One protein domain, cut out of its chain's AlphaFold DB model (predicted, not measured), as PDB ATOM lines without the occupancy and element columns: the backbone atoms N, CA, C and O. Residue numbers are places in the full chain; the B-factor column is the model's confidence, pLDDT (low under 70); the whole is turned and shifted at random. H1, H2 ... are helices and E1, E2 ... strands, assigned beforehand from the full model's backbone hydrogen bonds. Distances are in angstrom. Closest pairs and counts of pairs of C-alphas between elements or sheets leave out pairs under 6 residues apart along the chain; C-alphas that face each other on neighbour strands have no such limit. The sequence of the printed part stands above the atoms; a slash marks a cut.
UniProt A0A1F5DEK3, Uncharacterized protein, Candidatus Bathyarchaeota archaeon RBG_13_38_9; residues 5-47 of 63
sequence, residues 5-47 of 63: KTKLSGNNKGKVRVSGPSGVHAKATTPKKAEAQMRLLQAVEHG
ATOM      1  N   LYS A   5      -5.167 -14.129  -0.376       92.31
ATOM      2  CA  LYS A   5      -5.100 -12.962   0.506       92.31
ATOM      3  C   LYS A   5      -4.447 -13.349   1.832       92.31
ATOM      4  O   LYS A   5      -4.865 -14.307   2.473       92.31
ATOM      5  N   THR A   6      -3.444 -12.596   2.264       91.50
ATOM      6  CA  THR A   6      -2.770 -12.794   3.558       91.50
ATOM      7  C   THR A   6      -2.985 -11.561   4.424       91.50
ATOM      8  O   THR A   6      -2.709 -10.449   3.975       91.50
ATOM      9  N   LYS A   7      -3.497 -11.727   5.649       90.44
ATOM     10  CA  LYS A   7      -3.661 -10.612   6.597       90.44
ATOM     11  C   LYS A   7      -2.289 -10.076   7.005       90.44
ATOM     12  O   LYS A   7      -1.381 -10.855   7.281       90.44
ATOM     13  N   LEU A   8      -2.146  -8.756   7.030       86.44
ATOM     14  CA  LEU A   8      -0.921  -8.090   7.466       86.44
ATOM     15  C   LEU A   8      -1.040  -7.698   8.941       86.44
ATOM     16  O   LEU A   8      -2.094  -7.242   9.387       86.44
ATOM     17  N   SER A   9       0.053  -7.872   9.681       82.69
ATOM     18  CA  SER A   9       0.176  -7.465  11.085       82.69
ATOM     19  C   SER A   9       0.977  -6.158  11.227       82.69
ATOM     20  O   SER A   9       1.524  -5.640  10.249       82.69
ATOM     21  N   GLY A  10       1.020  -5.602  12.440       82.38
ATOM     22  CA  GLY A  10       1.752  -4.374  12.776       82.38
ATOM     23  C   GLY A  10       1.097  -3.099  12.232       82.38
ATOM     24  O   GLY A  10      -0.118  -2.927  12.323       82.38
ATOM     25  N   ASN A  11       1.887  -2.217  11.614       78.31
ATOM     26  CA  ASN A  11       1.437  -0.917  11.079       78.31
ATOM     27  C   ASN A  11       0.420  -1.023   9.921       78.31
ATOM     28  O   ASN A  11      -0.078  -0.017   9.419       78.31
ATOM     29  N   ASN A  12       0.103  -2.243   9.479       79.62
ATOM     30  CA  ASN A  12      -0.875  -2.532   8.434       79.62
ATOM     31  C   ASN A  12      -2.046  -3.395   8.933       79.62
ATOM     32  O   ASN A  12      -2.696  -4.058   8.122       79.62
ATOM     33  N   LYS A  13      -2.338  -3.372  10.243       78.88
ATOM     34  CA  LYS A  13      -3.532  -4.008  10.825       78.88
ATOM     35  C   LYS A  13      -4.788  -3.649  10.017       78.88
ATOM     36  O   LYS A  13      -5.028  -2.491   9.685       78.88
ATOM     37  N   GLY A  14      -5.564  -4.670   9.652       83.56
ATOM     38  CA  GLY A  14      -6.777  -4.532   8.833       83.56
ATOM     39  C   GLY A  14      -6.545  -4.507   7.317       83.56
ATOM     40  O   GLY A  14      -7.513  -4.501   6.555       83.56
ATOM     41  N   LYS A  15      -5.290  -4.538   6.852       89.50
ATOM     42  CA  LYS A  15      -4.953  -4.674   5.430       89.50
ATOM     43  C   LYS A  15      -4.556  -6.106   5.090       89.50
ATOM     44  O   LYS A  15      -4.146  -6.900   5.937       89.50
ATOM     45  N   VAL A  16      -4.671  -6.427   3.811       93.62
ATOM     46  CA  VAL A  16      -4.330  -7.729   3.247       93.62
ATOM     47  C   VAL A  16      -3.352  -7.574   2.086       93.62
ATOM     48  O   VAL A  16      -3.374  -6.578   1.358       93.62
ATOM     49  N   ARG A  17      -2.490  -8.574   1.922       91.56
ATOM     50  CA  ARG A  17      -1.577  -8.747   0.791       91.56
ATOM     51  C   ARG A  17      -2.199  -9.708  -0.211       91.56
ATOM     52  O   ARG A  17      -2.701 -10.747   0.210       91.56
ATOM     53  N   VAL A  18      -2.141  -9.396  -1.504       92.75
ATOM     54  CA  VAL A  18      -2.580 -10.294  -2.588       92.75
ATOM     55  C   VAL A  18      -1.349 -10.852  -3.294       92.75
ATOM     56  O   VAL A  18      -0.535 -10.087  -3.819       92.75
ATOM     57  N   SER A  19      -1.213 -12.177  -3.301       93.06
ATOM     58  CA  SER A  19      -0.130 -12.905  -3.978       93.06
ATOM     59  C   SER A  19      -0.692 -13.984  -4.896       93.06
ATOM     60  O   SER A  19      -1.666 -14.633  -4.518       93.06
ATOM     61  N   GLY A  20      -0.063 -14.183  -6.050       91.25
ATOM     62  CA  GLY A  20      -0.421 -15.179  -7.058       91.25
ATOM     63  C   GLY A  20       0.809 -15.860  -7.673       91.25
ATOM     64  O   GLY A  20       1.917 -15.685  -7.156       91.25
ATOM     65  N   PRO A  21       0.629 -16.630  -8.762       88.31
ATOM     66  CA  PRO A  21       1.711 -17.364  -9.422       88.31
ATOM     67  C   PRO A  21       2.858 -16.456  -9.884       88.31
ATOM     68  O   PRO A  21       4.019 -16.801  -9.712       88.31
ATOM     69  N   SER A  22       2.530 -15.272 -10.406       87.31
ATOM     70  CA  SER A  22       3.488 -14.277 -10.905       87.31
ATOM     71  C   SER A  22       4.049 -13.343  -9.824       87.31
ATOM     72  O   SER A  22       4.713 -12.358 -10.140       87.31
ATOM     73  N   GLY A  23       3.767 -13.603  -8.543       89.88
ATOM     74  CA  GLY A  23       4.291 -12.826  -7.419       89.88
ATOM     75  C   GLY A  23       3.246 -11.987  -6.680       89.88
ATOM     76  O   GLY A  23       2.094 -12.388  -6.495       89.88
ATOM     77  N   VAL A  24       3.667 -10.835  -6.149       92.12
ATOM     78  CA  VAL A  24       2.828  -9.979  -5.290       92.12
ATOM     79  C   VAL A  24       2.157  -8.887  -6.116       92.12
ATOM     80  O   VAL A  24       2.821  -7.978  -6.603       92.12
ATOM     81  N   HIS A  25       0.827  -8.923  -6.189       88.31
ATOM     82  CA  HIS A  25       0.030  -7.953  -6.951       88.31
ATOM     83  C   HIS A  25      -0.459  -6.773  -6.101       88.31
ATOM     84  O   HIS A  25      -0.763  -5.705  -6.628       88.31
ATOM     85  N   ALA A  26      -0.551  -6.941  -4.779       90.94
ATOM     86  CA  ALA A  26      -0.816  -5.839  -3.857       90.94
ATOM     87  C   ALA A  26      -0.135  -6.086  -2.516       90.94
ATOM     88  O   ALA A  26      -0.392  -7.096  -1.860       90.94
ATOM     89  N   LYS A  27       0.709  -5.137  -2.091       89.50
ATOM     90  CA  LYS A  27       1.456  -5.231  -0.829       89.50
ATOM     91  C   LYS A  27       0.579  -4.980   0.394       89.50
ATOM     92  O   LYS A  27       0.735  -5.695   1.370       89.50
ATOM     93  N   ALA A  28      -0.328  -4.004   0.331       91.44
ATOM     94  CA  ALA A  28      -1.265  -3.684   1.404       91.44
ATOM     95  C   ALA A  28      -2.540  -3.049   0.827       91.44
ATOM     96  O   ALA A  28      -2.516  -1.918   0.344       91.44
ATOM     97  N   THR A  29      -3.657  -3.769   0.875       92.19
ATOM     98  CA  THR A  29      -4.961  -3.299   0.388       92.19
ATOM     99  C   THR A  29      -6.068  -3.629   1.387       92.19
ATOM    100  O   THR A  29      -5.841  -4.352   2.354       92.19
ATOM    101  N   THR A  30      -7.269  -3.083   1.204       92.12
ATOM    102  CA  THR A  30      -8.405  -3.439   2.064       92.12
ATOM    103  C   THR A  30      -8.961  -4.814   1.672       92.12
ATOM    104  O   THR A  30      -8.879  -5.178   0.497       92.12
ATOM    105  N   PRO A  31      -9.569  -5.576   2.602       90.06
ATOM    106  CA  PRO A  31     -10.100  -6.913   2.311       90.06
ATOM    107  C   PRO A  31     -11.043  -6.933   1.103       90.06
ATOM    108  O   PRO A  31     -10.872  -7.738   0.192       90.06
ATOM    109  N   LYS A  32     -11.951  -5.950   1.035       91.88
ATOM    110  CA  LYS A  32     -12.894  -5.772  -0.078       91.88
ATOM    111  C   LYS A  32     -12.194  -5.546  -1.423       91.88
ATOM    112  O   LYS A  32     -12.605  -6.095  -2.439       91.88
ATOM    113  N   LYS A  33     -11.126  -4.739  -1.448       91.56
ATOM    114  CA  LYS A  33     -10.360  -4.474  -2.677       91.56
ATOM    115  C   LYS A  33      -9.542  -5.689  -3.105       91.56
ATOM    116  O   LYS A  33      -9.444  -5.944  -4.298       91.56
ATOM    117  N   ALA A  34      -8.988  -6.443  -2.155       91.94
ATOM    118  CA  ALA A  34      -8.273  -7.680  -2.457       91.94
ATOM    119  C   ALA A  34      -9.170  -8.731  -3.106       91.94
ATOM    120  O   ALA A  34      -8.745  -9.368  -4.060       91.94
ATOM    121  N   GLU A  35     -10.401  -8.902  -2.626       91.44
ATOM    122  CA  GLU A  35     -11.343  -9.857  -3.220       91.44
ATOM    123  C   GLU A  35     -11.692  -9.491  -4.660       91.44
ATOM    124  O   GLU A  35     -11.644 -10.344  -5.542       91.44
ATOM    125  N   ALA A  36     -11.966  -8.209  -4.918       91.62
ATOM    126  CA  ALA A  36     -12.175  -7.721  -6.276       91.62
ATOM    127  C   ALA A  36     -10.936  -7.952  -7.156       91.62
ATOM    128  O   ALA A  36     -11.058  -8.421  -8.283       91.62
ATOM    129  N   GLN A  37      -9.740  -7.677  -6.628       91.75
ATOM    130  CA  GLN A  37      -8.485  -7.890  -7.346       91.75
ATOM    131  C   GLN A  37      -8.246  -9.370  -7.663       91.75
ATOM    132  O   GLN A  37      -7.863  -9.684  -8.783       91.75
ATOM    133  N   MET A  38      -8.507 -10.280  -6.723       92.19
ATOM    134  CA  MET A  38      -8.394 -11.722  -6.957       92.19
ATOM    135  C   MET A  38      -9.352 -12.192  -8.054       92.19
ATOM    136  O   MET A  38      -8.922 -12.903  -8.955       92.19
ATOM    137  N   ARG A  39     -10.618 -11.751  -8.021       91.81
ATOM    138  CA  ARG A  39     -11.610 -12.082  -9.060       91.81
ATOM    139  C   ARG A  39     -11.192 -11.570 -10.434       91.81
ATOM    140  O   ARG A  39     -11.330 -12.285 -11.414       91.81
ATOM    141  N   LEU A  40     -10.670 -10.345 -10.499       90.75
ATOM    142  CA  LEU A  40     -10.177  -9.769 -11.749       90.75
ATOM    143  C   LEU A  40      -8.984 -10.552 -12.296       90.75
ATOM    144  O   LEU A  40      -8.964 -10.854 -13.480       90.75
ATOM    145  N   LEU A  41      -8.019 -10.903 -11.446       90.94
ATOM    146  CA  LEU A  41      -6.847 -11.672 -11.862       90.94
ATOM    147  C   LEU A  41      -7.234 -13.073 -12.353       90.94
ATOM    148  O   LEU A  41      -6.767 -13.492 -13.406       90.94
ATOM    149  N   GLN A  42      -8.151 -13.748 -11.655       90.94
ATOM    150  CA  GLN A  42      -8.709 -15.027 -12.102       90.94
ATOM    151  C   GLN A  42      -9.445 -14.891 -13.436       90.94
ATOM    152  O   GLN A  42      -9.220 -15.678 -14.348       90.94
ATOM    153  N   ALA A  43     -10.292 -13.872 -13.585       90.00
ATOM    154  CA  ALA A  43     -10.999 -13.637 -14.837       90.00
ATOM    155  C   ALA A  43     -10.015 -13.432 -16.000       90.00
ATOM    156  O   ALA A  43     -10.202 -14.013 -17.066       90.00
ATOM    157  N   VAL A  44      -8.958 -12.640 -15.789       87.81
ATOM    158  CA  VAL A  44      -7.919 -12.386 -16.798       87.81
ATOM    159  C   VAL A  44      -7.203 -13.678 -17.201       87.81
ATOM    160  O   VAL A  44      -7.001 -13.894 -18.394       87.81
ATOM    161  N   GLU A  45      -6.881 -14.565 -16.252       86.44
ATOM    162  CA  GLU A  45      -6.309 -15.889 -16.561       86.44
ATOM    163  C   GLU A  45      -7.252 -16.755 -17.406       86.44
ATOM    164  O   GLU A  45      -6.801 -17.472 -18.294       86.44
ATOM    165  N   HIS A  46      -8.563 -16.635 -17.198       89.12
ATOM    166  CA  HIS A  46      -9.584 -17.325 -17.989       89.12
ATOM    167  C   HIS A  46      -9.964 -16.595 -19.295       89.12
ATOM    168  O   HIS A  46     -10.989 -16.906 -19.902       89.12
ATOM    169  N   GLY A  47      -9.157 -15.634 -19.756       87.19
ATOM    170  CA  GLY A  47      -9.348 -14.964 -21.048       87.19
ATOM    171  C   GLY A  47     -10.263 -13.738 -21.017       87.19
ATOM    172  O   GLY A  47     -10.587 -13.183 -22.071       87.19
TER     173      GLY A  47
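What this domain is: This is residues 5 to 47 of the 63 residues of an uncharacterized protein of Candidatus Bathyarchaeota archaeon RBG_13_38_9 (UniProt A0A1F5DEK3). What shape do the atoms make? A small antiparallel sheet of three strands is covered on one face by a single helix, H1, which runs along the strands and makes two layers with them. What is it made of? The 43 printed residues hold E1, E2, E3 and H1 in that order along the chain, a mixed class, with the sheet in the order E1, E2, E3. How large and how dense is it? It is flat, spanning 37 by 19 by 10 A, and only just compact, close to loose, with a radius of gyration of the C-alphas of 10.7 A.

Where its parts are: Where are the strands? E1 is residues 5 to 7, beginning at C-alpha 5 (-5.100, -12.962, 0.506); E2 is residues 16 to 20, 13.3 A long; E3 is residues 23 to 29, 15.4 A long. Where is the helix? H1 is residues 31 to 45, 21.2 A from first to last C-alpha, ending at C-alpha 45 (-6.309, -15.889, -16.561).

How they stand to each other: How do the strands pair? They form a meander, each strand the antiparallel neighbour of the one before, and both E1 with E2 and E2 with E3 are hairpins. N 6 and O 17 are within hydrogen-bond range at 2.9 A, and so are N 18 and O 26 at 2.9 A. How does H1 stand to the sheet? It is on the sheet at a height of 9.3 A, over E2 and E3, along the strands at 8 degrees to E2 on the local plane. The closest C-alphas of E2 and H1 are those of Val 16 and Pro 31, 5.9 A apart. Is the helix backbone complete? Every O i to N i+4 pair in H1 is within hydrogen-bond range.

The domain as a whole: How far does it reach? The two C-alphas farthest apart are those of Gly 10 and Gly 47, at 37.1 A. Are there cuts or long links? The printed part has no cut; the links E2 to E3 and E3 to H1 are tight, and E1 to E2 is short. Is confidence low anywhere? No printed residue is under 70, and the mean pLDDT of the printed part is 89.2.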